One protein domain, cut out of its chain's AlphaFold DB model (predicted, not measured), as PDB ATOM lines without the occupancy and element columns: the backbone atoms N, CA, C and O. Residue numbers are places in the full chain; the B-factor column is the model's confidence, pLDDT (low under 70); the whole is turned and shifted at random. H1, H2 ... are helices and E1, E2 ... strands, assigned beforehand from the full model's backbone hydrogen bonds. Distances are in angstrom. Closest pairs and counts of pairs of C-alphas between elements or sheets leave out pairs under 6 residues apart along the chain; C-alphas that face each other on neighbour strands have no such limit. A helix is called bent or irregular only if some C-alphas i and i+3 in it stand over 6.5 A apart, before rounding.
ATOM      1  N   ARG A  17     -34.108 -34.922  49.596       86.69
ATOM      2  CA  ARG A  17     -34.382 -36.288  49.129       86.69
ATOM      3  C   ARG A  17     -34.653 -37.245  50.279       86.69
ATOM      4  O   ARG A  17     -35.583 -38.038  50.203       86.69
ATOM      5  N   GLU A  18     -33.865 -37.163  51.345       85.94
ATOM      6  CA  GLU A  18     -34.014 -38.034  52.511       85.94
ATOM      7  C   GLU A  18     -35.344 -37.781  53.210       85.94
ATOM      8  O   GLU A  18     -36.043 -38.733  53.544       85.94
ATOM      9  N   ILE A  19     -35.748 -36.516  53.358       87.12
ATOM     10  CA  ILE A  19     -37.037 -36.173  53.967       87.12
ATOM     11  C   ILE A  19     -38.200 -36.748  53.145       87.12
ATOM     12  O   ILE A  19     -39.094 -37.388  53.699       87.12
ATOM     13  N   VAL A  20     -38.178 -36.569  51.820       87.75
ATOM     14  CA  VAL A  20     -39.217 -37.110  50.925       87.75
ATOM     15  C   VAL A  20     -39.263 -38.641  50.984       87.75
ATOM     16  O   VAL A  20     -40.345 -39.227  51.033       87.75
ATOM     17  N   ARG A  21     -38.105 -39.298  51.085       87.12
ATOM     18  CA  ARG A  21     -38.016 -40.757  51.237       87.12
ATOM     19  C   ARG A  21     -38.497 -41.262  52.589       87.12
ATOM     20  O   ARG A  21     -39.195 -42.272  52.629       87.12
ATOM     21  N   ARG A  22     -38.200 -40.563  53.692       86.69
ATOM     22  CA  ARG A  22     -38.742 -40.898  55.025       86.69
ATOM     23  C   ARG A  22     -40.269 -40.875  55.040       86.69
ATOM     24  O   ARG A  22     -40.879 -41.635  55.784       86.69
ATOM     25  N   ALA A  23     -40.878 -40.059  54.185       84.06
ATOM     26  CA  ALA A  23     -42.320 -40.018  53.993       84.06
ATOM     27  C   ALA A  23     -42.879 -41.106  53.052       84.06
ATOM     28  O   ALA A  23     -44.075 -41.112  52.769       84.06
ATOM     29  N   GLY A  24     -42.040 -42.026  52.565       86.44
ATOM     30  CA  GLY A  24     -42.451 -43.164  51.737       86.44
ATOM     31  C   GLY A  24     -42.498 -42.892  50.231       86.44
ATOM     32  O   GLY A  24     -43.051 -43.703  49.489       86.44
ATOM     33  N   TYR A  25     -41.932 -41.778  49.760       89.31
ATOM     34  CA  TYR A  25     -41.873 -41.447  48.335       89.31
ATOM     35  C   TYR A  25     -40.516 -41.809  47.728       89.31
ATOM     36  O   TYR A  25     -39.469 -41.631  48.343       89.31
ATOM     37  N   LEU A  26     -40.529 -42.256  46.475       90.50
ATOM     38  CA  LEU A  26     -39.324 -42.391  45.663       90.50
ATOM     39  C   LEU A  26     -39.036 -41.050  44.989       90.50
ATOM     40  O   LEU A  26     -39.942 -40.454  44.399       90.50
ATOM     41  N   THR A  27     -37.795 -40.573  45.055       89.88
ATOM     42  CA  THR A  27     -37.422 -39.290  44.447       89.88
ATOM     43  C   THR A  27     -37.377 -39.431  42.928       89.88
ATOM     44  O   THR A  27     -36.737 -40.337  42.391       89.88
ATOM     45  N   THR A  28     -38.045 -38.535  42.211       88.50
ATOM     46  CA  THR A  28     -38.004 -38.486  40.744       88.50
ATOM     47  C   THR A  28     -36.783 -37.711  40.280       88.50
ATOM     48  O   THR A  28     -36.509 -36.610  40.761       88.50
ATOM     49  N   VAL A  29     -36.033 -38.289  39.338       84.25
ATOM     50  CA  VAL A  29     -34.762 -37.700  38.903       84.25
ATOM     51  C   VAL A  29     -34.604 -37.699  37.378       84.25
ATOM     52  O   VAL A  29     -34.574 -38.777  36.766       84.25
ATOM     53  N   PRO A  30     -34.481 -36.508  36.754       83.62
ATOM     54  CA  PRO A  30     -34.775 -35.208  37.368       83.62
ATOM     55  C   PRO A  30     -36.262 -35.118  37.777       83.62
ATOM     56  O   PRO A  30     -37.090 -35.869  37.241       83.62
ATOM     57  N   PRO A  31     -36.629 -34.201  38.688       88.62
ATOM     58  CA  PRO A  31     -38.019 -33.859  38.937       88.62
ATOM     59  C   PRO A  31     -38.722 -33.527  37.623       88.62
ATOM     60  O   PRO A  31     -38.138 -32.918  36.724       88.62
ATOM     61  N   SER A  32     -39.977 -33.936  37.493       89.00
ATOM     62  CA  SER A  32     -40.698 -33.837  36.225       89.00
ATOM     63  C   SER A  32     -42.117 -33.352  36.441       89.00
ATOM     64  O   SER A  32     -42.744 -33.692  37.432       89.00
ATOM     65  N   THR A  33     -42.660 -32.595  35.492       88.38
ATOM     66  CA  THR A  33     -44.099 -32.288  35.438       88.38
ATOM     67  C   THR A  33     -44.929 -33.460  34.905       88.38
ATOM     68  O   THR A  33     -46.154 -33.391  34.871       88.38
ATOM     69  N   SER A  34     -44.271 -34.532  34.462       85.38
ATOM     70  CA  SER A  34     -44.880 -35.782  34.008       85.38
ATOM     71  C   SER A  34     -44.971 -36.790  35.152       85.38
ATOM     72  O   SER A  34     -44.214 -36.701  36.113       85.38
ATOM     73  N   PHE A  35     -45.840 -37.796  35.020       90.88
ATOM     74  CA  PHE A  35     -45.971 -38.894  35.993       90.88
ATOM     75  C   PHE A  35     -46.610 -38.503  37.337       90.88
ATOM     76  O   PHE A  35     -46.247 -39.035  38.382       90.88
ATOM     77  N   GLY A  36     -47.608 -37.615  37.309       92.44
ATOM     78  CA  GLY A  36     -48.497 -37.398  38.455       92.44
ATOM     79  C   GLY A  36     -49.377 -38.617  38.780       92.44
ATOM     80  O   GLY A  36     -49.316 -39.624  38.064       92.44
ATOM     81  N   PRO A  37     -50.223 -38.527  39.820       94.12
ATOM     82  CA  PRO A  37     -51.116 -39.613  40.221       94.12
ATOM     83  C   PRO A  37     -51.964 -40.163  39.066       94.12
ATOM     84  O   PRO A  37     -52.380 -39.422  38.177       94.12
ATOM     85  N   GLY A  38     -52.202 -41.473  39.074       94.06
ATOM     86  CA  GLY A  38     -52.968 -42.211  38.069       94.06
ATOM     87  C   GLY A  38     -52.170 -42.643  36.836       94.06
ATOM     88  O   GLY A  38     -52.613 -43.523  36.102       94.06
ATOM     89  N   ASN A  39     -50.982 -42.079  36.599       95.50
ATOM     90  CA  ASN A  39     -50.172 -42.477  35.450       95.50
ATOM     91  C   ASN A  39     -49.668 -43.916  35.585       95.50
ATOM     92  O   ASN A  39     -49.126 -44.304  36.621       95.50
ATOM     93  N   ILE A  40     -49.783 -44.679  34.497       95.19
ATOM     94  CA  ILE A  40     -49.293 -46.056  34.415       95.19
ATOM     95  C   ILE A  40     -47.894 -46.044  33.819       95.19
ATOM     96  O   ILE A  40     -47.677 -45.617  32.679       95.19
ATOM     97  N   VAL A  41     -46.933 -46.514  34.603       95.56
ATOM     98  CA  VAL A  41     -45.511 -46.297  34.371       95.56
ATOM     99  C   VAL A  41     -44.700 -47.573  34.527       95.56
ATOM    100  O   VAL A  41     -45.087 -48.520  35.208       95.56
ATOM    101  N   TRP A  42     -43.536 -47.579  33.895       94.56
ATOM    102  CA  TRP A  42     -42.473 -48.544  34.128       94.56
ATOM    103  C   TRP A  42     -41.251 -47.809  34.674       94.56
ATOM    104  O   TRP A  42     -41.019 -46.637  34.350       94.56
ATOM    105  N   LYS A  43     -40.462 -48.488  35.507       91.88
ATOM    106  CA  LYS A  43     -39.213 -47.940  36.040       91.88
ATOM    107  C   LYS A  43     -38.106 -48.124  35.010       91.88
ATOM    108  O   LYS A  43     -37.837 -49.244  34.568       91.88
ATOM    109  N   LYS A  44     -37.472 -47.020  34.618       89.19
ATOM    110  CA  LYS A  44     -36.277 -47.013  33.773       89.19
ATOM    111  C   LYS A  44     -35.051 -47.249  34.639       89.19
ATOM    112  O   LYS A  44     -34.986 -46.752  35.762       89.19
ATOM    113  N   THR A  45     -34.045 -47.909  34.078       81.06
ATOM    114  CA  THR A  45     -32.691 -47.821  34.626       81.06
ATOM    115  C   THR A  45     -32.265 -46.360  34.561       81.06
ATOM    116  O   THR A  45     -32.237 -45.770  33.477       81.06
ATOM    117  N   ASN A  46     -31.996 -45.761  35.714       72.75
ATOM    118  CA  ASN A  46     -31.505 -44.396  35.775       72.75
ATOM    119  C   ASN A  46     -29.961 -44.396  35.763       72.75
ATOM    120  O   ASN A  46     -29.325 -45.439  35.907       72.75
ATOM    121  N   ARG A  47     -29.360 -43.226  35.522       65.12
ATOM    122  CA  ARG A  47     -27.900 -43.018  35.578       65.12
ATOM    123  C   ARG A  47     -27.450 -42.389  36.901       65.12
ATOM    124  O   ARG A  47     -26.304 -41.964  37.002       65.12
ATOM    125  N   TYR A  48     -28.358 -42.257  37.864       67.06
ATOM    126  CA  TYR A  48     -28.081 -41.606  39.136       67.06
ATOM    127  C   TYR A  48     -27.557 -42.647  40.123       67.06
ATOM    128  O   TYR A  48     -27.953 -43.807  40.097       67.06
ATOM    129  N   ASN A  49     -26.628 -42.238  40.984       58.28
ATOM    130  CA  ASN A  49     -25.901 -43.161  41.860       58.28
ATOM    131  C   ASN A  49     -26.744 -43.701  43.029       58.28
ATOM    132  O   ASN A  49     -26.248 -44.505  43.816       58.28
ATOM    133  N   ASP A  50     -27.995 -43.261  43.163       70.38
ATOM    134  CA  ASP A  50     -28.864 -43.616  44.273       70.38
ATOM    135  C   ASP A  50     -29.970 -44.580  43.825       70.38
ATOM    136  O   ASP A  50     -30.756 -44.297  42.921       70.38
ATOM    137  N   LYS A  51     -30.026 -45.740  44.480       68.19
ATOM    138  CA  LYS A  51     -30.979 -46.821  44.194       68.19
ATOM    139  C   LYS A  51     -32.437 -46.444  44.480       68.19
ATOM    140  O   LYS A  51     -33.334 -47.079  43.929       68.19
ATOM    141  N   ASP A  52     -32.659 -45.452  45.345       75.06
ATOM    142  CA  ASP A  52     -33.993 -45.004  45.757       75.06
ATOM    143  C   ASP A  52     -34.501 -43.837  44.892       75.06
ATOM    144  O   ASP A  52     -35.646 -43.391  45.021       75.06
ATOM    145  N   ASP A  53     -33.662 -43.369  43.967       85.06
ATOM    146  CA  ASP A  53     -34.070 -42.498  42.882       85.06
ATOM    147  C   ASP A  53     -34.719 -43.301  41.762       85.06
ATOM    148  O   ASP A  53     -34.286 -44.398  41.405       85.06
ATOM    149  N   ILE A  54     -35.724 -42.713  41.120       88.12
ATOM    150  CA  ILE A  54     -36.384 -43.338  39.982       88.12
ATOM    151  C   ILE A  54     -36.489 -42.395  38.794       88.12
ATOM    152  O   ILE A  54     -36.796 -41.208  38.902       88.12
ATOM    153  N   SER A  55     -36.291 -42.980  37.619       89.50
ATOM    154  CA  SER A  55     -36.705 -42.391  36.355       89.50
ATOM    155  C   SER A  55     -37.859 -43.223  35.811       89.50
ATOM    156  O   SER A  55     -37.783 -44.450  35.754       89.50
ATOM    157  N   LEU A  56     -38.942 -42.561  35.414       91.81
ATOM    158  CA  LEU A  56     -40.150 -43.225  34.938       91.81
ATOM    159  C   LEU A  56     -40.305 -43.103  33.419       91.81
ATOM    160  O   LEU A  56     -39.775 -42.204  32.753       91.81
ATOM    161  N   GLY A  57     -41.022 -44.061  32.848       92.94
ATOM    162  CA  GLY A  57     -41.566 -43.984  31.501       92.94
ATOM    163  C   GLY A  57     -43.035 -44.358  31.505       92.94
ATOM    164  O   GLY A  57     -43.453 -45.189  32.304       92.94
ATOM    165  N   TYR A  58     -43.809 -43.772  30.597       94.56
ATOM    166  CA  TYR A  58     -45.202 -44.155  30.413       94.56
ATOM    167  C   TYR A  58     -45.275 -45.563  29.819       94.56
ATOM    168  O   TYR A  58     -44.549 -45.895  28.881       94.56
ATOM    169  N   ILE A  59     -46.138 -46.401  30.390       94.62
ATOM    170  CA  ILE A  59     -46.621 -47.626  29.737       94.62
ATOM    171  C   ILE A  59     -47.735 -47.256  28.762       94.62
ATOM    172  O   ILE A  59     -47.782 -47.769  27.648       94.62
ATOM    173  N   CYS A  60     -48.606 -46.354  29.200       91.81
ATOM    174  CA  CYS A  60     -49.661 -45.747  28.412       91.81
ATOM    175  C   CYS A  60     -49.488 -44.237  28.546       91.81
ATOM    176  O   CYS A  60     -49.394 -43.740  29.673       91.81
ATOM    177  N   SER A  61     -49.370 -43.527  27.426       90.19
ATOM    178  CA  SER A  61     -49.262 -42.071  27.475       90.19
ATOM    179  C   SER A  61     -50.545 -41.470  28.072       90.19
ATOM    180  O   SER A  61     -51.619 -42.050  27.869       90.19
ATOM    181  N   PRO A  62     -50.469 -40.343  28.803       87.19
ATOM    182  CA  PRO A  62     -51.620 -39.772  29.506       87.19
ATOM    183  C   PRO A  62     -52.834 -39.504  28.610       87.19
ATOM    184  O   PRO A  62     -53.964 -39.639  29.063       87.19
ATOM    185  N   GLU A  63     -52.624 -39.176  27.335       87.19
ATOM    186  CA  GLU A  63     -53.684 -38.940  26.350       87.19
ATOM    187  C   GLU A  63     -54.530 -40.184  26.025       87.19
ATOM    188  O   GLU A  63     -55.641 -40.056  25.517       87.19
ATOM    189  N   TYR A  64     -54.032 -41.382  26.339       85.50
ATOM    190  CA  TYR A  64     -54.746 -42.651  26.168       85.50
ATOM    191  C   TYR A  64     -55.359 -43.173  27.477       85.50
ATOM    192  O   TYR A  64     -55.884 -44.290  27.509       85.50
ATOM    193  N   VAL A  65     -55.279 -42.390  28.557       87.81
ATOM    194  CA  VAL A  65     -55.798 -42.737  29.882       87.81
ATOM    195  C   VAL A  65     -56.967 -41.821  30.233       87.81
ATOM    196  O   VAL A  65     -56.854 -40.598  30.206       87.81
ATOM    197  N   THR A  66     -58.093 -42.415  30.622       89.88
ATOM    198  CA  THR A  66     -59.251 -41.662  31.112       89.88
ATOM    199  C   THR A  66     -59.127 -41.457  32.618       89.88
ATOM    200  O   THR A  66     -59.339 -42.381  33.402       89.88
ATOM    201  N   PHE A  67     -58.795 -40.237  33.036       90.88
ATOM    202  CA  PHE A  67     -58.698 -39.890  34.454       90.88
ATOM    203  C   PHE A  67     -60.085 -39.578  35.054       90.88
ATOM    204  O   PHE A  67     -60.842 -38.812  34.452       90.88
ATOM    205  N   PRO A  68     -60.426 -40.090  36.253       90.19
ATOM    206  CA  PRO A  68     -61.734 -39.913  36.899       90.19
ATOM    207  C   PRO A  68     -61.895 -38.531  37.574       90.19
ATOM    208  O   PRO A  68     -62.441 -38.417  38.671       90.19
ATOM    209  N   GLY A  69     -61.393 -37.470  36.936       89.56
ATOM    210  CA  GLY A  69     -61.273 -36.117  37.496       89.56
ATOM    211  C   GLY A  69     -59.880 -35.826  38.055       89.56
ATOM    212  O   GLY A  69     -58.970 -36.630  37.895       89.56
ATOM    213  N   SER A  70     -59.678 -34.672  38.694       90.50
ATOM    214  CA  SER A  70     -58.376 -34.295  39.271       90.50
ATOM    215  C   SER A  70     -58.036 -35.112  40.527       90.50
ATOM    216  O   SER A  70     -58.949 -35.483  41.270       90.50
ATOM    217  N   PRO A  71     -56.743 -35.384  40.794       91.88
ATOM    218  CA  PRO A  71     -56.325 -35.976  42.059       91.88
ATOM    219  C   PRO A  71     -56.629 -35.032  43.224       91.88
ATOM    220  O   PRO A  71     -56.661 -33.807  43.074       91.88
ATOM    221  N   GLU A  72     -56.861 -35.617  44.388       90.69
ATOM    222  CA  GLU A  72     -57.208 -34.898  45.605       90.69
ATOM    223  C   GLU A  72     -55.949 -34.470  46.353       90.69
ATOM    224  O   GLU A  72     -54.880 -35.063  46.189       90.69
ATOM    225  N   LYS A  73     -56.077 -33.441  47.197       86.81
ATOM    226  CA  LYS A  73     -55.010 -33.116  48.141       86.81
ATOM    227  C   LYS A  73     -54.948 -34.213  49.192       86.81
ATOM    228  O   LYS A  73     -55.902 -34.389  49.948       86.81
ATOM    229  N   GLY A  74     -53.838 -34.938  49.215       74.06
ATOM    230  CA  GLY A  74     -53.637 -36.023  50.154       74.06
ATOM    231  C   GLY A  74     -53.602 -35.527  51.593       74.06
ATOM    232  O   GLY A  74     -53.193 -34.398  51.871       74.06
ATOM    233  N   ARG A  75     -54.048 -36.379  52.521       62.91
ATOM    234  CA  ARG A  75     -54.087 -36.039  53.958       62.91
ATOM    235  C   ARG A  75     -52.707 -36.053  54.622       62.91
ATOM    236  O   ARG A  75     -52.544 -35.458  55.683       62.91
ATOM    237  N   GLY A  76     -51.734 -36.736  54.022       61.59
ATOM    238  CA  GLY A  76     -50.356 -36.780  54.503       61.59
ATOM    239  C   GLY A  76     -49.570 -35.561  54.035       61.59
ATOM    240  O   GLY A  76     -49.013 -35.576  52.944       61.59
ATOM    241  N   GLU A  77     -49.512 -34.511  54.850       62.66
ATOM    242  CA  GLU A  77     -48.473 -33.491  54.701       62.66
ATOM    243  C   GLU A  77     -47.146 -34.084  55.196       62.66
ATOM    244  O   GLU A  77     -47.098 -34.666  56.282       62.66
ATOM    245  N   ILE A  78     -46.053 -33.948  54.435       70.12
ATOM    246  CA  ILE A  78     -44.718 -34.161  55.005       70.12
ATOM    247  C   ILE A  78     -44.492 -32.998  55.961       70.12
ATOM    248  O   ILE A  78     -44.186 -31.881  55.531       70.12
ATOM    249  N   SER A  79     -44.681 -33.262  57.255       67.00
ATOM    250  CA  SER A  79     -44.593 -32.270  58.334       67.00
ATOM    251  C   SER A  79     -43.316 -31.431  58.257       67.00
ATOM    252  O   SER A  79     -43.340 -30.236  58.537       67.00
ATOM    253  N   ASP A  80     -42.220 -32.039  57.803       73.56
ATOM    254  CA  ASP A  80     -40.904 -31.409  57.675       73.56
ATOM    255  C   ASP A  80     -40.831 -30.328  56.572       73.56
ATOM    256  O   ASP A  80     -39.988 -29.422  56.655       73.56
ATOM    257  N   PHE A  81     -41.709 -30.384  55.558       74.88
ATOM    258  CA  PHE A  81     -41.751 -29.453  54.418       74.88
ATOM    259  C   PHE A  81     -42.805 -28.347  54.551       74.88
ATOM    260  O   PHE A  81     -42.584 -27.235  54.067       74.88
ATOM    261  N   GLY A  82     -43.951 -28.623  55.178       77.75
ATOM    262  CA  GLY A  82     -45.078 -27.685  55.193       77.75
ATOM    263  C   GLY A  82     -45.510 -27.241  53.779       77.75
ATOM    264  O   GLY A  82     -45.355 -27.968  52.798       77.75
ATOM    265  N   ARG A  83     -45.984 -25.989  53.647       80.50
ATOM    266  CA  ARG A  83     -46.361 -25.369  52.350       80.50
ATOM    267  C   ARG A  83     -45.184 -24.806  51.539       80.50
ATOM    268  O   ARG A  83     -45.336 -24.511  50.351       80.50
ATOM    269  N   LYS A  84     -44.046 -24.573  52.196       87.31
ATOM    270  CA  LYS A  84     -42.800 -24.058  51.615       87.31
ATOM    271  C   LYS A  84     -41.629 -24.438  52.515       87.31
ATOM    272  O   LYS A  84     -41.758 -24.365  53.737       87.31
ATOM    273  N   LYS A  85     -40.479 -24.745  51.920       89.56
ATOM    274  CA  LYS A  85     -39.261 -25.076  52.660       89.56
ATOM    275  C   LYS A  85     -38.025 -24.633  51.895       89.56
ATOM    276  O   LYS A  85     -37.889 -24.943  50.715       89.56
ATOM    277  N   ASP A  86     -37.117 -23.971  52.599       90.62
ATOM    278  CA  ASP A  86     -35.799 -23.622  52.083       90.62
ATOM    279  C   ASP A  86     -34.760 -24.513  52.771       90.62
ATOM    280  O   ASP A  86     -34.789 -24.692  53.991       90.62
ATOM    281  N   PHE A  87     -33.844 -25.055  51.978       90.25
ATOM    282  CA  PHE A  87     -32.659 -25.761  52.439       90.25
ATOM    283  C   PHE A  87     -31.449 -24.917  52.088       90.25
ATOM    284  O   PHE A  87     -31.268 -24.575  50.921       90.25
ATOM    285  N   SER A  88     -30.633 -24.583  53.081       90.44
ATOM    286  CA  SER A  88     -29.402 -23.827  52.881       90.44
ATOM    287  C   SER A  88     -28.220 -24.642  53.370       90.44
ATOM    288  O   SER A  88     -28.199 -25.101  54.508       90.44
ATOM    289  N   PHE A  89     -27.237 -24.802  52.496       90.75
ATOM    290  CA  PHE A  89     -26.056 -25.610  52.726       90.75
ATOM    291  C   PHE A  89     -24.821 -24.726  52.588       90.75
ATOM    292  O   PHE A  89     -24.493 -24.248  51.499       90.75
ATOM    293  N   ASN A  90     -24.126 -24.523  53.700       90.44
ATOM    294  CA  ASN A  90     -22.778 -23.968  53.702       90.44
ATOM    295  C   ASN A  90     -21.738 -25.082  53.468       90.44
ATOM    296  O   ASN A  90     -22.091 -26.253  53.304       90.44
ATOM    297  N   ALA A  91     -20.452 -24.727  53.466       88.50
ATOM    298  CA  ALA A  91     -19.364 -25.685  53.268       88.50
ATOM    299  C   ALA A  91     -19.433 -26.887  54.234       88.50
ATOM    300  O   ALA A  91     -19.372 -28.030  53.785       88.50
ATOM    301  N   ASP A  92     -19.632 -26.656  55.533       87.56
ATOM    302  CA  ASP A  92     -19.668 -27.729  56.535       87.56
ATOM    303  C   ASP A  92     -20.854 -28.678  56.314       87.56
ATOM    304  O   ASP A  92     -20.730 -29.897  56.439       87.56
ATOM    305  N   ASN A  93     -22.022 -28.136  55.961       89.44
ATOM    306  CA  ASN A  93     -23.202 -28.940  55.660       89.44
ATOM    307  C   ASN A  93     -23.042 -29.735  54.361       89.44
ATOM    308  O   ASN A  93     -23.413 -30.905  54.325       89.44
ATOM    309  N   LEU A  94     -22.452 -29.136  53.326       88.62
ATOM    310  CA  LEU A  94     -22.152 -29.823  52.071       88.62
ATOM    311  C   LEU A  94     -21.165 -30.977  52.285       88.62
ATOM    312  O   LEU A  94     -21.402 -32.069  51.778       88.62
ATOM    313  N   GLN A  95     -20.112 -30.782  53.087       88.94
ATOM    314  CA  GLN A  95     -19.179 -31.862  53.442       88.94
ATOM    315  C   GLN A  95     -19.885 -33.013  54.155       88.94
ATOM    316  O   GLN A  95     -19.683 -34.173  53.802       88.94
ATOM    317  N   LYS A  96     -20.754 -32.702  55.124       86.25
ATOM    318  CA  LYS A  96     -21.543 -33.715  55.846       86.25
ATOM    319  C   LYS A  96     -22.488 -34.499  54.932       86.25
ATOM    320  O   LYS A  96     -22.802 -35.641  55.241       86.25
ATOM    321  N   LEU A  97     -22.905 -33.905  53.816       82.88
ATOM    322  CA  LEU A  97     -23.717 -34.543  52.776       82.88
ATOM    323  C   LEU A  97     -22.883 -35.259  51.697       82.88
ATOM    324  O   LEU A  97     -23.440 -35.739  50.714       82.88
ATOM    325  N   GLY A  98     -21.559 -35.338  51.864       86.00
ATOM    326  CA  GLY A  98     -20.655 -36.034  50.944       86.00
ATOM    327  C   GLY A  98     -20.117 -35.183  49.789       86.00
ATOM    328  O   GLY A  98     -19.342 -35.690  48.984       86.00
ATOM    329  N   PHE A  99     -20.443 -33.890  49.726       88.44
ATOM    330  CA  PHE A  99     -19.979 -32.965  48.682       88.44
ATOM    331  C   PHE A  99     -18.627 -32.323  49.016       88.44
ATOM    332  O   PHE A  99     -18.441 -31.113  48.858       88.44
ATOM    333  N   SER A 100     -17.673 -33.094  49.544       84.00
ATOM    334  CA  SER A 100     -16.426 -32.545  50.097       84.00
ATOM    335  C   SER A 100     -15.607 -31.749  49.077       84.00
ATOM    336  O   SER A 100     -15.038 -30.710  49.418       84.00
ATOM    337  N   SER A 101     -15.610 -32.189  47.816       85.19
ATOM    338  CA  SER A 101     -14.932 -31.516  46.705       85.19
ATOM    339  C   SER A 101     -15.573 -30.173  46.367       85.19
ATOM    340  O   SER A 101     -14.857 -29.184  46.201       85.19
ATOM    341  N   SER A 102     -16.906 -30.113  46.307       86.94
ATOM    342  CA  SER A 102     -17.651 -28.878  46.041       86.94
ATOM    343  C   SER A 102     -17.657 -27.904  47.219       86.94
ATOM    344  O   SER A 102     -17.536 -26.691  47.032       86.94
ATOM    345  N   ALA A 103     -17.753 -28.416  48.444       90.44
ATOM    346  CA  ALA A 103     -17.888 -27.622  49.660       90.44
ATOM    347  C   ALA A 103     -16.758 -26.604  49.858       90.44
ATOM    348  O   ALA A 103     -16.985 -25.495  50.341       90.44
ATOM    349  N   GLN A 104     -15.532 -26.939  49.445       91.06
ATOM    350  CA  GLN A 104     -14.397 -26.027  49.585       91.06
ATOM    351  C   GLN A 104     -14.529 -24.759  48.724       91.06
ATOM    352  O   GLN A 104     -13.885 -23.763  49.046       91.06
ATOM    353  N   TYR A 105     -15.373 -24.769  47.687       93.62
ATOM    354  CA  TYR A 105     -15.532 -23.691  46.703       93.62
ATOM    355  C   TYR A 105     -16.905 -23.004  46.741       93.62
ATOM    356  O   TYR A 105     -17.096 -21.985  46.070       93.62
ATOM    357  N   VAL A 106     -17.854 -23.538  47.511       92.38
ATOM    358  CA  VAL A 106     -19.203 -22.988  47.685       92.38
ATOM    359  C   VAL A 106     -19.274 -22.239  49.016       92.38
ATOM    360  O   VAL A 106     -18.887 -22.761  50.056       92.38
ATOM    361  N   ASN A 107     -19.758 -20.996  48.984       92.31
ATOM    362  CA  ASN A 107     -20.119 -20.252  50.191       92.31
ATOM    363  C   ASN A 107     -21.476 -20.722  50.713       92.31
ATOM    364  O   ASN A 107     -21.612 -21.039  51.892       92.31
ATOM    365  N   ASN A 108     -22.471 -20.762  49.826       92.62
ATOM    366  CA  ASN A 108     -23.823 -21.184  50.162       92.62
ATOM    367  C   ASN A 108     -24.542 -21.749  48.930       92.62
ATOM    368  O   ASN A 108     -24.478 -21.153  47.854       92.62
ATOM    369  N   LEU A 109     -25.263 -22.851  49.108       92.19
ATOM    370  CA  LEU A 109     -26.270 -23.367  48.184       92.19
ATOM    371  C   LEU A 109     -27.630 -23.264  48.872       92.19
ATOM    372  O   LEU A 109     -27.802 -23.815  49.953       92.19
ATOM    373  N   THR A 110     -28.602 -22.619  48.238       92.31
ATOM    374  CA  THR A 110     -29.997 -22.631  48.688       92.31
ATOM    375  C   THR A 110     -30.862 -23.367  47.673       92.31
ATOM    376  O   THR A 110     -30.800 -23.058  46.486       92.31
ATOM    377  N   ILE A 111     -31.689 -24.301  48.142       91.56
ATOM    378  CA  ILE A 111     -32.743 -24.967  47.369       91.56
ATOM    379  C   ILE A 111     -34.081 -24.620  48.017       91.56
ATOM    380  O   ILE A 111     -34.291 -24.884  49.200       91.56
ATOM    381  N   ARG A 112     -34.987 -24.021  47.248       92.88
ATOM    382  CA  ARG A 112     -36.303 -23.582  47.709       92.88
ATOM    383  C   ARG A 112     -37.398 -24.421  47.075       92.88
ATOM    384  O   ARG A 112     -37.502 -24.499  45.854       92.88
ATOM    385  N   PHE A 113     -38.251 -24.969  47.929       93.00
ATOM    386  CA  PHE A 113     -39.494 -25.632  47.573       93.00
ATOM    387  C   PHE A 113     -40.658 -24.702  47.899       93.00
ATOM    388  O   PHE A 113     -40.799 -24.227  49.030       93.00
ATOM    389  N   SER A 114     -41.514 -24.447  46.917       93.31
ATOM    390  CA  SER A 114     -42.720 -23.634  47.085       93.31
ATOM    391  C   SER A 114     -43.916 -24.275  46.389       93.31
ATOM    392  O   SER A 114     -43.745 -25.199  45.602       93.31
ATOM    393  N   ASN A 115     -45.133 -23.814  46.700       92.31
ATOM    394  CA  ASN A 115     -46.376 -24.387  46.163       92.31
ATOM    395  C   ASN A 115     -46.442 -25.910  46.355       92.31
ATOM    396  O   ASN A 115     -46.767 -26.651  45.431       92.31
ATOM    397  N   ILE A 116     -46.065 -26.357  47.556       91.31
ATOM    398  CA  ILE A 116     -45.979 -27.775  47.882       91.31
ATOM    399  C   ILE A 116     -47.388 -28.363  47.964       91.31
ATOM    400  O   ILE A 116     -48.244 -27.866  48.703       91.31
ATOM    401  N   GLU A 117     -47.613 -29.430  47.208       91.00
ATOM    402  CA  GLU A 117     -48.866 -30.169  47.147       91.00
ATOM    403  C   GLU A 117     -48.606 -31.671  47.259       91.00
ATOM    404  O   GLU A 117     -47.726 -32.226  46.600       91.00
ATOM    405  N   TYR A 118     -49.440 -32.334  48.052       90.81
ATOM    406  CA  TYR A 118     -49.540 -33.786  48.100       90.81
ATOM    407  C   TYR A 118     -50.765 -34.155  47.300       90.81
ATOM    408  O   TYR A 118     -51.861 -33.736  47.656       90.81
ATOM    409  N   LEU A 119     -50.584 -34.871  46.200       93.00
ATOM    410  CA  LEU A 119     -51.679 -35.251  45.320       93.00
ATOM    411  C   LEU A 119     -51.849 -36.762  45.354       93.00
ATOM    412  O   LEU A 119     -50.859 -37.484  45.248       93.00
ATOM    413  N   GLU A 120     -53.080 -37.245  45.470       93.06
ATOM    414  CA  GLU A 120     -53.376 -38.677  45.454       93.06
ATOM    415  C   GLU A 120     -54.710 -38.993  44.778       93.06
ATOM    416  O   GLU A 120     -55.626 -38.170  44.736       93.06
ATOM    417  N   TYR A 121     -54.815 -40.208  44.248       92.94
ATOM    418  CA  TYR A 121     -56.107 -40.818  43.956       92.94
ATOM    419  C   TYR A 121     -56.419 -41.883  45.001       92.94
ATOM    420  O   TYR A 121     -55.534 -42.630  45.425       92.94
ATOM    421  N   GLY A 122     -57.700 -41.984  45.364       91.00
ATOM    422  CA  GLY A 122     -58.225 -43.138  46.087       91.00
ATOM    423  C   GLY A 122     -58.055 -44.431  45.287       91.00
ATOM    424  O   GLY A 122     -57.947 -44.416  44.057       91.00
ATOM    425  N   LEU A 123     -58.023 -45.563  45.993       90.81
ATOM    426  CA  LEU A 123     -57.827 -46.881  45.381       90.81
ATOM    427  C   LEU A 123     -58.925 -47.219  44.358       90.81
ATOM    428  O   LEU A 123     -58.632 -47.790  43.313       90.81
ATOM    429  N   ASP A 124     -60.161 -46.800  44.622       92.12
ATOM    430  CA  ASP A 124     -61.311 -46.920  43.722       92.12
ATOM    431  C   ASP A 124     -61.078 -46.199  42.383       92.12
ATOM    432  O   ASP A 124     -61.329 -46.749  41.307       92.12
ATOM    433  N   LYS A 125     -60.525 -44.981  42.435       93.62
ATOM    434  CA  LYS A 125     -60.183 -44.189  41.247       93.62
ATOM    435  C   LYS A 125     -59.019 -44.803  40.471       93.62
ATOM    436  O   LYS A 125     -59.054 -44.814  39.242       93.62
ATOM    437  N   LEU A 126     -58.009 -45.337  41.160       93.38
ATOM    438  CA  LEU A 126     -56.889 -46.038  40.519       93.38
ATOM    439  C   LEU A 126     -57.349 -47.316  39.807       93.38
ATOM    440  O   LEU A 126     -56.946 -47.568  38.671       93.38
ATOM    441  N   GLU A 127     -58.243 -48.086  40.428       91.69
ATOM    442  CA  GLU A 127     -58.832 -49.274  39.810       91.69
ATOM    443  C   GLU A 127     -59.676 -48.909  38.575       91.69
ATOM    444  O   GLU A 127     -59.609 -49.581  37.541       91.69
ATOM    445  N   ALA A 128     -60.440 -47.813  38.640       92.75
ATOM    446  CA  ALA A 128     -61.201 -47.307  37.501       92.75
ATOM    447  C   ALA A 128     -60.297 -46.900  36.320       92.75
ATOM    448  O   ALA A 128     -60.610 -47.215  35.167       92.75
ATOM    449  N   ILE A 129     -59.156 -46.257  36.591       93.38
ATOM    450  CA  ILE A 129     -58.156 -45.909  35.567       93.38
ATOM    451  C   ILE A 129     -57.672 -47.165  34.838       93.38
ATOM    452  O   ILE A 129     -57.657 -47.197  33.609       93.38
ATOM    453  N   GLU A 130     -57.325 -48.226  35.567       91.12
ATOM    454  CA  GLU A 130     -56.861 -49.464  34.935       91.12
ATOM    455  C   GLU A 130     -57.953 -50.121  34.074       91.12
ATOM    456  O   GLU A 130     -57.703 -50.539  32.937       91.12
ATOM    457  N   LYS A 131     -59.188 -50.187  34.586       89.19
ATOM    458  CA  LYS A 131     -60.321 -50.816  33.884       89.19
ATOM    459  C   LYS A 131     -60.686 -50.101  32.582       89.19
ATOM    460  O   LYS A 131     -61.150 -50.744  31.638       89.19
ATOM    461  N   THR A 132     -60.464 -48.791  32.515       89.75
ATOM    462  CA  THR A 132     -60.838 -47.950  31.367       89.75
ATOM    463  C   THR A 132     -59.779 -47.882  30.268       89.75
ATOM    464  O   THR A 132     -60.036 -47.296  29.217       89.75
ATOM    465  N   LEU A 133     -58.619 -48.525  30.445       91.38
ATOM    466  CA  LEU A 133     -57.562 -48.537  29.433       91.38
ATOM    467  C   LEU A 133     -58.033 -49.139  28.108       91.38
ATOM    468  O   LEU A 133     -58.619 -50.220  28.071       91.38
ATOM    469  N   GLY A 134     -57.679 -48.490  27.000       90.50
ATOM    470  CA  GLY A 134     -57.894 -49.032  25.659       90.50
ATOM    471  C   GLY A 134     -57.128 -50.345  25.400       90.50
ATOM    472  O   GLY A 134     -56.188 -50.691  26.125       90.50
ATOM    473  N   PRO A 135     -57.495 -51.098  24.344       91.38
ATOM    474  CA  PRO A 135     -56.899 -52.401  24.036       91.38
ATOM    475  C   PRO A 135     -55.376 -52.349  23.835       91.38
ATOM    476  O   PRO A 135     -54.675 -53.238  24.321       91.38
ATOM    477  N   GLU A 136     -54.853 -51.296  23.202       90.94
ATOM    478  CA  GLU A 136     -53.408 -51.121  22.995       90.94
ATOM    479  C   GLU A 136     -52.655 -50.952  24.318       90.94
ATOM    480  O   GLU A 136     -51.718 -51.701  24.610       90.94
ATOM    481  N   CYS A 137     -53.118 -50.043  25.182       93.25
ATOM    482  CA  CYS A 137     -52.508 -49.844  26.493       93.25
ATOM    483  C   CYS A 137     -52.601 -51.097  27.368       93.25
ATOM    484  O   CYS A 137     -51.614 -51.455  28.010       93.25
ATOM    485  N   ARG A 138     -53.720 -51.836  27.334       93.50
ATOM    486  CA  ARG A 138     -53.837 -53.130  28.032       93.50
ATOM    487  C   ARG A 138     -52.835 -54.163  27.517       93.50
ATOM    488  O   ARG A 138     -52.250 -54.903  28.309       93.50
ATOM    489  N   ASN A 139     -52.589 -54.206  26.208       94.44
ATOM    490  CA  ASN A 139     -51.600 -55.106  25.618       94.44
ATOM    491  C   ASN A 139     -50.167 -54.771  26.055       94.44
ATOM    492  O   ASN A 139     -49.409 -55.685  26.395       94.44
ATOM    493  N   ILE A 140     -49.790 -53.489  26.072       94.81
ATOM    494  CA  ILE A 140     -48.467 -53.044  26.538       94.81
ATOM    495  C   ILE A 140     -48.330 -53.274  28.047       94.81
ATOM    496  O   ILE A 140     -47.326 -53.842  28.483       94.81
ATOM    497  N   LEU A 141     -49.359 -52.928  28.827       94.69
ATOM    498  CA  LEU A 141     -49.417 -53.180  30.265       94.69
ATOM    499  C   LEU A 141     -49.179 -54.660  30.557       94.69
ATOM    500  O   LEU A 141     -48.257 -54.990  31.294       94.69
ATOM    501  N   ARG A 142     -49.897 -55.571  29.892       95.12
ATOM    502  CA  ARG A 142     -49.699 -57.024  30.040       95.12
ATOM    503  C   ARG A 142     -48.261 -57.466  29.747       95.12
ATOM    504  O   ARG A 142     -47.747 -58.349  30.430       95.12
ATOM    505  N   LYS A 143     -47.589 -56.876  28.750       95.00
ATOM    506  CA  LYS A 143     -46.170 -57.166  28.464       95.00
ATOM    507  C   LYS A 143     -45.258 -56.705  29.605       95.00
ATOM    508  O   LYS A 143     -44.306 -57.410  29.920       95.00
ATOM    509  N   GLN A 144     -45.543 -55.558  30.224       95.62
ATOM    510  CA  GLN A 144     -44.770 -55.043  31.360       95.62
ATOM    511  C   GLN A 144     -45.068 -55.786  32.671       95.62
ATOM    512  O   GLN A 144     -44.140 -56.037  33.437       95.62
ATOM    513  N   ARG A 145     -46.309 -56.248  32.884       95.50
ATOM    514  CA  ARG A 145     -46.684 -57.139  33.999       95.50
ATOM    515  C   ARG A 145     -45.853 -58.413  34.012       95.50
ATOM    516  O   ARG A 145     -45.267 -58.765  35.027       95.50
ATOM    517  N   LYS A 146     -45.698 -59.048  32.843       95.69
ATOM    518  CA  LYS A 146     -44.833 -60.230  32.674       95.69
ATOM    519  C   LYS A 146     -43.365 -59.971  33.029       95.69
ATOM    520  O   LYS A 146     -42.656 -60.910  33.360       95.69
ATOM    521  N   LYS A 147     -42.910 -58.716  32.948       94.56
ATOM    522  CA  LYS A 147     -41.563 -58.278  33.343       94.56
ATOM    523  C   LYS A 147     -41.491 -57.783  34.792       94.56
ATOM    524  O   LYS A 147     -40.441 -57.297  35.191       94.56
ATOM    525  N   GLN A 148     -42.596 -57.842  35.539       94.62
ATOM    526  CA  GLN A 148     -42.720 -57.312  36.902       94.62
ATOM    527  C   GLN A 148     -42.338 -55.823  37.026       94.62
ATOM    528  O   GLN A 148     -41.909 -55.376  38.085       94.62
ATOM    529  N   ASN A 149     -42.510 -55.047  35.949       94.00
ATOM    530  CA  ASN A 149     -42.125 -53.630  35.876       94.00
ATOM    531  C   ASN A 149     -43.307 -52.742  35.451       94.00
ATOM    532  O   ASN A 149     -43.151 -51.776  34.705       94.00
ATOM    533  N   ALA A 150     -44.513 -53.125  35.865       96.12
ATOM    534  CA  ALA A 150     -45.719 -52.339  35.675       96.12
ATOM    535  C   ALA A 150     -46.141 -51.728  37.006       96.12
ATOM    536  O   ALA A 150     -46.314 -52.441  37.995       96.12
ATOM    537  N   HIS A 151     -46.318 -50.412  37.013       95.50
ATOM    538  CA  HIS A 151     -46.702 -49.659  38.193       95.50
ATOM    539  C   HIS A 151     -47.743 -48.596  37.849       95.50
ATOM    540  O   HIS A 151     -47.827 -48.142  36.707       95.50
ATOM    541  N   ILE A 152     -48.488 -48.159  38.855       95.38
ATOM    542  CA  ILE A 152     -49.317 -46.958  38.800       95.38
ATOM    543  C   ILE A 152     -48.822 -45.958  39.839       95.38
ATOM    544  O   ILE A 152     -48.448 -46.338  40.948       95.38
ATOM    545  N   VAL A 153     -48.792 -44.676  39.490       95.56
ATOM    546  CA  VAL A 153     -48.481 -43.617  40.454       95.56
ATOM    547  C   VAL A 153     -49.697 -43.419  41.357       95.56
ATOM    548  O   VAL A 153     -50.722 -42.913  40.907       95.56
ATOM    549  N   ARG A 154     -49.604 -43.809  42.630       93.38
ATOM    550  CA  ARG A 154     -50.697 -43.657  43.604       93.38
ATOM    551  C   ARG A 154     -50.793 -42.226  44.120       93.38
ATOM    552  O   ARG A 154     -51.872 -41.636  44.143       93.38
ATOM    553  N   SER A 155     -49.657 -41.669  44.523       93.56
ATOM    554  CA  SER A 155     -49.566 -40.316  45.061       93.56
ATOM    555  C   SER A 155     -48.255 -39.646  44.660       93.56
ATOM    556  O   SER A 155     -47.287 -40.311  44.286       93.56
ATOM    557  N   ALA A 156     -48.221 -38.318  44.724       93.88
ATOM    558  CA  ALA A 156     -47.054 -37.528  44.367       93.88
ATOM    559  C   ALA A 156     -46.864 -36.322  45.295       93.88
ATOM    560  O   ALA A 156     -47.825 -35.653  45.673       93.88
ATOM    561  N   PHE A 157     -45.601 -36.036  45.601       93.06
ATOM    562  CA  PHE A 157     -45.119 -34.791  46.178       93.06
ATOM    563  C   PHE A 157     -44.741 -33.838  45.042       93.06
ATOM    564  O   PHE A 157     -43.781 -34.076  44.299       93.06
ATOM    565  N   LYS A 158     -45.526 -32.772  44.890       93.75
ATOM    566  CA  LYS A 158     -45.402 -31.778  43.827       93.75
ATOM    567  C   LYS A 158     -44.954 -30.440  44.411       93.75
ATOM    568  O   LYS A 158     -45.501 -30.003  45.415       93.75
ATOM    569  N   ALA A 159     -43.993 -29.778  43.776       93.69
ATOM    570  CA  ALA A 159     -43.494 -28.475  44.200       93.69
ATOM    571  C   ALA A 159     -42.937 -27.660  43.023       93.69
ATOM    572  O   ALA A 159     -42.498 -28.195  42.004       93.69
ATOM    573  N   ASP A 160     -42.908 -26.343  43.187       94.56
ATOM    574  CA  ASP A 160     -42.021 -25.460  42.436       94.56
ATOM    575  C   ASP A 160     -40.633 -25.509  43.087       94.56
ATOM    576  O   ASP A 160     -40.519 -25.436  44.315       94.56
ATOM    577  N   LEU A 161     -39.586 -25.604  42.266       93.25
ATOM    578  CA  LEU A 161     -38.199 -25.716  42.712       93.25
ATOM    579  C   LEU A 161     -37.358 -24.574  42.147       93.25
ATOM    580  O   LEU A 161     -37.263 -24.406  40.927       93.25
ATOM    581  N   ASP A 162     -36.700 -23.849  43.043       93.00
ATOM    582  CA  ASP A 162     -35.731 -22.803  42.729       93.00
ATOM    583  C   ASP A 162     -34.411 -23.085  43.450       93.00
ATOM    584  O   ASP A 162     -34.385 -23.718  44.509       93.00
ATOM    585  N   TYR A 163     -33.306 -22.596  42.893       92.56
ATOM    586  CA  TYR A 163     -31.991 -22.760  43.493       92.56
ATOM    587  C   TYR A 163     -31.127 -21.502  43.343       92.56
ATOM    588  O   TYR A 163     -31.294 -20.698  42.421       92.56
ATOM    589  N   ALA A 164     -30.168 -21.348  44.250       93.44
ATOM    590  CA  ALA A 164     -29.152 -20.307  44.189       93.44
ATOM    591  C   ALA A 164     -27.828 -20.821  44.757       93.44
ATOM    592  O   ALA A 164     -27.789 -21.337  45.872       93.44
ATOM    593  N   ILE A 165     -26.738 -20.650  44.010       93.19
ATOM    594  CA  ILE A 165     -25.380 -21.013  44.418       93.19
ATOM    595  C   ILE A 165     -24.524 -19.755  44.480       93.19
ATOM    596  O   ILE A 165     -24.310 -19.052  43.492       93.19
ATOM    597  N   THR A 166     -23.967 -19.506  45.657       94.00
ATOM    598  CA  THR A 166     -22.932 -18.499  45.875       94.00
ATOM    599  C   THR A 166     -21.590 -19.202  46.010       94.00
ATOM    600  O   THR A 166     -21.371 -19.960  46.954       94.00
ATOM    601  N   TYR A 167     -20.675 -18.941  45.082       93.25
ATOM    602  CA  TYR A 167     -19.311 -19.473  45.117       93.25
ATOM    603  C   TYR A 167     -18.393 -18.596  45.972       93.25
ATOM    604  O   TYR A 167     -18.653 -17.406  46.160       93.25
ATOM    605  N   LYS A 168     -17.287 -19.170  46.450       92.81
ATOM    606  CA  LYS A 168     -16.174 -18.402  47.015       92.81
ATOM    607  C   LYS A 168     -15.538 -17.495  45.961       92.81
ATOM    608  O   LYS A 168     -15.635 -17.737  44.753       92.81
ATOM    609  N   ALA A 169     -14.894 -16.430  46.434       88.56
ATOM    610  CA  ALA A 169     -14.131 -15.536  45.573       88.56
ATOM    611  C   ALA A 169     -13.070 -16.330  44.791       88.56
ATOM    612  O   ALA A 169     -12.506 -17.297  45.300       88.56
ATOM    613  N   SER A 170     -12.819 -15.923  43.546       86.06
ATOM    614  CA  SER A 170     -11.793 -16.514  42.672       86.06
ATOM    615  C   SER A 170     -12.033 -17.960  42.201       86.06
ATOM    616  O   SER A 170     -11.171 -18.513  41.520       86.06
ATOM    617  N   THR A 171     -13.194 -18.577  42.469       92.12
ATOM    618  CA  THR A 171     -13.538 -19.883  41.874       92.12
ATOM    619  C   THR A 171     -13.631 -19.759  40.347       92.12
ATOM    620  O   THR A 171     -14.454 -19.000  39.821       92.12
ATOM    621  N   SER A 172     -12.794 -20.512  39.630       92.94
ATOM    622  CA  SER A 172     -12.719 -20.479  38.165       92.94
ATOM    623  C   SER A 172     -13.979 -21.049  37.501       92.94
ATOM    624  O   SER A 172     -14.725 -21.825  38.097       92.94
ATOM    625  N   ALA A 173     -14.217 -20.690  36.235       91.31
ATOM    626  CA  ALA A 173     -15.380 -21.169  35.482       91.31
ATOM    627  C   ALA A 173     -15.405 -22.702  35.323       91.31
ATOM    628  O   ALA A 173     -16.468 -23.311  35.432       91.31
ATOM    629  N   SER A 174     -14.243 -23.335  35.126       91.94
ATOM    630  CA  SER A 174     -14.135 -24.796  35.025       91.94
ATOM    631  C   SER A 174     -14.514 -25.493  36.333       91.94
ATOM    632  O   SER A 174     -15.245 -26.483  36.308       91.94
ATOM    633  N   ILE A 175     -14.088 -24.947  37.476       92.75
ATOM    634  CA  ILE A 175     -14.442 -25.472  38.800       92.75
ATOM    635  C   ILE A 175     -15.936 -25.268  39.073       92.75
ATOM    636  O   ILE A 175     -16.597 -26.200  39.518       92.75
ATOM    637  N   LYS A 176     -16.504 -24.099  38.741       92.56
ATOM    638  CA  LYS A 176     -17.957 -23.861  38.855       92.56
ATOM    639  C   LYS A 176     -18.765 -24.889  38.062       92.56
ATOM    640  O   LYS A 176     -19.721 -25.442  38.590       92.56
ATOM    641  N   ALA A 177     -18.353 -25.197  36.831       90.62
ATOM    642  CA  ALA A 177     -19.019 -26.206  36.010       90.62
ATOM    643  C   ALA A 177     -18.923 -27.624  36.605       90.62
ATOM    644  O   ALA A 177     -19.876 -28.393  36.509       90.62
ATOM    645  N   ALA A 178     -17.795 -27.977  37.230       90.94
ATOM    646  CA  ALA A 178     -17.646 -29.257  37.923       90.94
ATOM    647  C   ALA A 178     -18.539 -29.345  39.173       90.94
ATOM    648  O   ALA A 178     -19.210 -30.354  39.367       90.94
ATOM    649  N   ILE A 179     -18.602 -28.267  39.964       91.31
ATOM    650  CA  ILE A 179     -19.467 -28.161  41.148       91.31
ATOM    651  C   ILE A 179     -20.938 -28.286  40.765       91.31
ATOM    652  O   ILE A 179     -21.676 -29.018  41.417       91.31
ATOM    653  N   LEU A 180     -21.366 -27.603  39.696       89.88
ATOM    654  CA  LEU A 180     -22.736 -27.716  39.198       89.88
ATOM    655  C   LEU A 180     -23.090 -29.172  38.920       89.88
ATOM    656  O   LEU A 180     -24.050 -29.662  39.495       89.88
ATOM    657  N   LYS A 181     -22.262 -29.893  38.156       88.44
ATOM    658  CA  LYS A 181     -22.494 -31.317  37.862       88.44
ATOM    659  C   LYS A 181     -22.558 -32.189  39.116       88.44
ATOM    660  O   LYS A 181     -23.345 -33.130  39.165       88.44
ATOM    661  N   GLU A 182     -21.729 -31.901  40.118       88.69
ATOM    662  CA  GLU A 182     -21.735 -32.631  41.390       88.69
ATOM    663  C   GLU A 182     -23.043 -32.390  42.164       88.69
ATOM    664  O   GLU A 182     -23.693 -33.341  42.598       88.69
ATOM    665  N   ILE A 183     -23.475 -31.129  42.278       88.25
ATOM    666  CA  ILE A 183     -24.729 -30.740  42.941       88.25
ATOM    667  C   ILE A 183     -25.941 -31.290  42.173       88.25
ATOM    668  O   ILE A 183     -26.862 -31.826  42.792       88.25
ATOM    669  N   GLU A 184     -25.937 -31.213  40.840       86.88
ATOM    670  CA  GLU A 184     -26.969 -31.803  39.983       86.88
ATOM    671  C   GLU A 184     -27.119 -33.301  40.256       86.88
ATOM    672  O   GLU A 184     -28.228 -33.785  40.475       86.88
ATOM    673  N   ALA A 185     -26.003 -34.030  40.313       82.25
ATOM    674  CA  ALA A 185     -26.010 -35.459  40.589       82.25
ATOM    675  C   ALA A 185     -26.504 -35.783  42.008       82.25
ATOM    676  O   ALA A 185     -27.261 -36.736  42.186       82.25
ATOM    677  N   GLY A 186     -26.096 -35.005  43.015       82.38
ATOM    678  CA  GLY A 186     -26.415 -35.308  44.410       82.38
ATOM    679  C   GLY A 186     -27.824 -34.906  44.847       82.38
ATOM    680  O   GLY A 186     -28.455 -35.624  45.624       82.38
ATOM    681  N   PHE A 187     -28.354 -33.795  44.331       82.88
ATOM    682  CA  PHE A 187     -29.731 -33.364  44.609       82.88
ATOM    683  C   PHE A 187     -30.725 -33.817  43.539       82.88
ATOM    684  O   PHE A 187     -31.939 -33.753  43.759       82.88
ATOM    685  N   GLY A 188     -30.227 -34.319  42.407       79.19
ATOM    686  CA  GLY A 188     -31.044 -34.813  41.309       79.19
ATOM    687  C   GLY A 188     -31.768 -33.718  40.541       79.19
ATOM    688  O   GLY A 188     -32.808 -33.976  39.952       79.19
ATOM    689  N   ILE A 189     -31.274 -32.489  40.596       82.56
ATOM    690  CA  ILE A 189     -31.862 -31.327  39.929       82.56
ATOM    691  C   ILE A 189     -30.998 -30.949  38.731       82.56
ATOM    692  O   ILE A 189     -29.815 -31.261  38.706       82.56
ATOM    693  N   THR A 190     -31.579 -30.282  37.741       83.00
ATOM    694  CA  THR A 190     -30.820 -29.714  36.619       83.00
ATOM    695  C   THR A 190     -30.591 -28.235  36.888       83.00
ATOM    696  O   THR A 190     -31.543 -27.508  37.177       83.00
ATOM    697  N   LEU A 191     -29.331 -27.807  36.845       83.75
ATOM    698  CA  LEU A 191     -28.892 -26.478  37.242       83.75
ATOM    699  C   LEU A 191     -28.219 -25.759  36.074       83.75
ATOM    700  O   LEU A 191     -27.196 -26.191  35.553       83.75
ATOM    701  N   GLU A 192     -28.749 -24.594  35.720       81.12
ATOM    702  CA  GLU A 192     -28.164 -23.724  34.699       81.12
ATOM    703  C   GLU A 192     -27.697 -22.393  35.303       81.12
ATOM    704  O   GLU A 192     -28.511 -21.550  35.686       81.12
ATOM    705  N   GLY A 193     -26.380 -22.188  35.391       84.00
ATOM    706  CA  GLY A 193     -25.791 -20.949  35.909       84.00
ATOM    707  C   GLY A 193     -25.630 -20.908  37.435       84.00
ATOM    708  O   GLY A 193     -25.399 -21.924  38.081       84.00
ATOM    709  N   ASN A 194     -25.661 -19.702  38.018       82.12
ATOM    710  CA  ASN A 194     -25.405 -19.500  39.457       82.12
ATOM    711  C   ASN A 194     -26.691 -19.355  40.286       82.12
ATOM    712  O   ASN A 194     -26.653 -19.447  41.506       82.12
ATOM    713  N   GLN A 195     -27.822 -19.084  39.645       84.75
ATOM    714  CA  GLN A 195     -29.137 -19.001  40.269       84.75
ATOM    715  C   GLN A 195     -30.183 -19.258  39.194       84.75
ATOM    716  O   GLN A 195     -29.991 -18.845  38.048       84.75
ATOM    717  N   GLY A 196     -31.290 -19.895  39.553       86.00
ATOM    718  CA  GLY A 196     -32.340 -20.148  38.583       86.00
ATOM    719  C   GLY A 196     -33.511 -20.943  39.126       86.00
ATOM    720  O   GLY A 196     -33.517 -21.429  40.256       86.00
ATOM    721  N   ARG A 197     -34.515 -21.077  38.265       85.56
ATOM    722  CA  ARG A 197     -35.676 -21.924  38.495       85.56
ATOM    723  C   ARG A 197     -35.433 -23.285  37.866       85.56
ATOM    724  O   ARG A 197     -35.208 -23.355  36.664       85.56
ATOM    725  N   VAL A 198     -35.536 -24.348  38.659       86.06
ATOM    726  CA  VAL A 198     -35.483 -25.731  38.155       86.06
ATOM    727  C   VAL A 198     -36.804 -26.081  37.461       86.06
ATOM    728  O   VAL A 198     -36.811 -26.733  36.422       86.06
ATOM    729  N   GLY A 199     -37.939 -25.606  37.991       89.06
ATOM    730  CA  GLY A 199     -39.231 -25.690  37.304       89.06
ATOM    731  C   GLY A 199     -40.442 -25.385  38.186       89.06
ATOM    732  O   GLY A 199     -40.312 -25.007  39.352       89.06
ATOM    733  N   ARG A 200     -41.639 -25.520  37.600       93.38
ATOM    734  CA  ARG A 200     -42.938 -25.302  38.262       93.38
ATOM    735  C   ARG A 200     -43.786 -26.559  38.245       93.38
ATOM    736  O   ARG A 200     -43.827 -27.245  37.229       93.38
ATOM    737  N   GLY A 201     -44.496 -26.811  39.339       91.00
ATOM    738  CA  GLY A 201     -45.406 -27.935  39.496       91.00
ATOM    739  C   GLY A 201     -44.734 -29.279  39.234       91.00
ATOM    740  O   GLY A 201     -45.366 -30.167  38.668       91.00
ATOM    741  N   LEU A 202     -43.456 -29.399  39.595       93.81
ATOM    742  CA  LEU A 202     -42.657 -30.594  39.386       93.81
ATOM    743  C   LEU A 202     -43.031 -31.638  40.432       93.81
ATOM    744  O   LEU A 202     -43.034 -31.354  41.626       93.81
ATOM    745  N   TYR A 203     -43.292 -32.862  39.997       92.25
ATOM    746  CA  TYR A 203     -43.298 -34.023  40.871       92.25
ATOM    747  C   TYR A 203     -41.850 -34.329  41.230       92.25
ATOM    748  O   TYR A 203     -41.074 -34.712  40.352       92.25
ATOM    749  N   TYR A 204     -41.494 -34.101  42.495       91.38
ATOM    750  CA  TYR A 204     -40.163 -34.339  43.066       91.38
ATOM    751  C   TYR A 204     -40.091 -35.685  43.806       91.38
ATOM    752  O   TYR A 204     -39.024 -36.281  43.926       91.38
ATOM    753  N   GLY A 205     -41.236 -36.198  44.260       92.06
ATOM    754  CA  GLY A 205     -41.353 -37.546  44.805       92.06
ATOM    755  C   GLY A 205     -42.655 -38.203  44.375       92.06
ATOM    756  O   GLY A 205     -43.680 -37.533  44.262       92.06
ATOM    757  N   VAL A 206     -42.638 -39.512  44.140       93.50
ATOM    758  CA  VAL A 206     -43.837 -40.289  43.794       93.50
ATOM    759  C   VAL A 206     -43.891 -41.599  44.574       93.50
ATOM    760  O   VAL A 206     -42.876 -42.257  44.793       93.50
ATOM    761  N   SER A 207     -45.096 -41.984  44.987       92.75
ATOM    762  CA  SER A 207     -45.403 -43.324  45.478       92.75
ATOM    763  C   SER A 207     -45.976 -44.112  44.315       92.75
ATOM    764  O   SER A 207     -46.935 -43.676  43.674       92.75
ATOM    765  N   VAL A 208     -45.408 -45.283  44.057       93.44
ATOM    766  CA  VAL A 208     -45.875 -46.166  42.992       93.44
ATOM    767  C   VAL A 208     -46.301 -47.500  43.568       93.44
ATOM    768  O   VAL A 208     -45.569 -48.098  44.357       93.44
ATOM    769  N   ASP A 209     -47.448 -47.975  43.113       93.12
ATOM    770  CA  ASP A 209     -47.975 -49.275  43.489       93.12
ATOM    771  C   ASP A 209     -47.765 -50.239  42.320       93.12
ATOM    772  O   ASP A 209     -47.901 -49.846  41.151       93.12
ATOM    773  N   PRO A 210     -47.367 -51.492  42.580       92.62
ATOM    774  CA  PRO A 210     -47.233 -52.470  41.522       92.62
ATOM    775  C   PRO A 210     -48.597 -52.854  40.948       92.62
ATOM    776  O   PRO A 210     -49.570 -53.043  41.669       92.62
ATOM    777  N   LEU A 211     -48.631 -53.036  39.632       89.38
ATOM    778  CA  LEU A 211     -49.768 -53.580  38.906       89.38
ATOM    779  C   LEU A 211     -49.423 -55.006  38.473       89.38
ATOM    780  O   LEU A 211     -49.102 -55.207  37.304       89.38
TER     781      LEU A 211
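Overview. This is residues 17 to 211 of the 212 residues of an uncharacterized protein of Agrobacterium sp. (UniProt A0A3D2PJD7). Three long bent strands, E5, E6 and E7, run side by side with E6 in the middle and make a long curved slab; toward one end of it the short strands E1, E2 and E3 join E6 and E7 to close a small barrel of five strands, partly through short pairings. H4 and H5 lie on the outside at that end, H2, H3 and H6 gather toward the other end, and E4 runs along E5. The printed part has 195 residues with six named helices and seven named strands, in the order H1 E1 E2 E3 E4 H2 H3 E5 H4 H5 E6 H6 E7. The sheet is mixed and so is the class, helices and strands. The whole is compact, with a radius of gyration of the C-alphas of 18.5 A, yet elongated, spanning 60 by 32 by 25 A.

Along the chain. H1, residues 17 to 22, begins at C-alpha 17 (-34.382, -36.288, 49.129). E1 holds residues 26 to 32, E2 residues 40 to 44 and E3 residues 53 to 58. After a long stretch come E4, residues 85 to 89, H2, residues 91 to 96, and H3, residues 100 to 103. E5, residues 106 to 120, is 37.7 A long and bends by 54 degrees at residue 115. H4, residues 123 to 131, is 12.4 A long, and H5, residues 135 to 145, is 15.0 A long. E6, residues 151 to 167, is the longest strand, 41.3 A from C-alpha 151 (-46.702, -49.659, 38.193) to C-alpha 167, and bends by 81 degrees at residue 154. H6, residues 173 to 187, is 20.9 A long. E7, residues 195 to 210, is 38.1 A long, bends by 53 degrees at residue 200 and ends at C-alpha 210 (-47.233, -52.470, 41.522).

Arrangement. Round the closed barrel run E1, E3, E2, E6, E7 and back to E1. E1 and E3 are parallel, with N 54 and O 27 at 2.9 A. E2 and E3 are an antiparallel hairpin, with N 44 and O 55 at 2.8 A. E2 and E6 are antiparallel, with N 41 and O 151 at 2.8 A. E6 and E7 are antiparallel, with N 157 and O 205 at 2.8 A. E7 and E1 are antiparallel, with N 203 and O 32 at 2.8 A. Outside the ring, E5 is antiparallel to E6, with N 110 and O 164 at 2.8 A, and E4 is antiparallel to E5, with N 87 and O 111 at 2.8 A. On the barrel, H4 runs across the strands, at 66 degrees to E6 on the local plane; the closest C-alphas of the two are those of Leu 126 and Arg 154, 7.3 A apart. H5 is on the barrel at a height of 10.4 A over the sheet. H1 is on it too, with the C-alphas of Arg 17 and Thr 27 of E1 closest, 6.3 A apart. H6 stands at the sheet's level, at a height of 1.9 A, and its residues 179 to 183 touch H3, closest at the C-alphas of Ser 102 and Ile 179, 5.3 A apart. H2 touches H3, closest at the C-alphas of Ala 91 and Ala 103, 4.4 A apart. H5 and H6 are apart. In H1, H2, H4, H5 and H6 every O i to N i+4 pair is within hydrogen-bond range; H3 is too short for such a pair.

Size, cuts and confidence. The two C-alphas farthest apart, those of Pro 135 and Ser 170, are 60.6 A from each other. The printed part has no cut. The link from E3 to E4 is long, with 26 residues, and its residues 72 to 73 pair antiparallel with residues 119 to 120 of E5. The mean pLDDT of the printed part is 88.6; residues 47 to 49, 51, 75 to 77 and 79 are under 70.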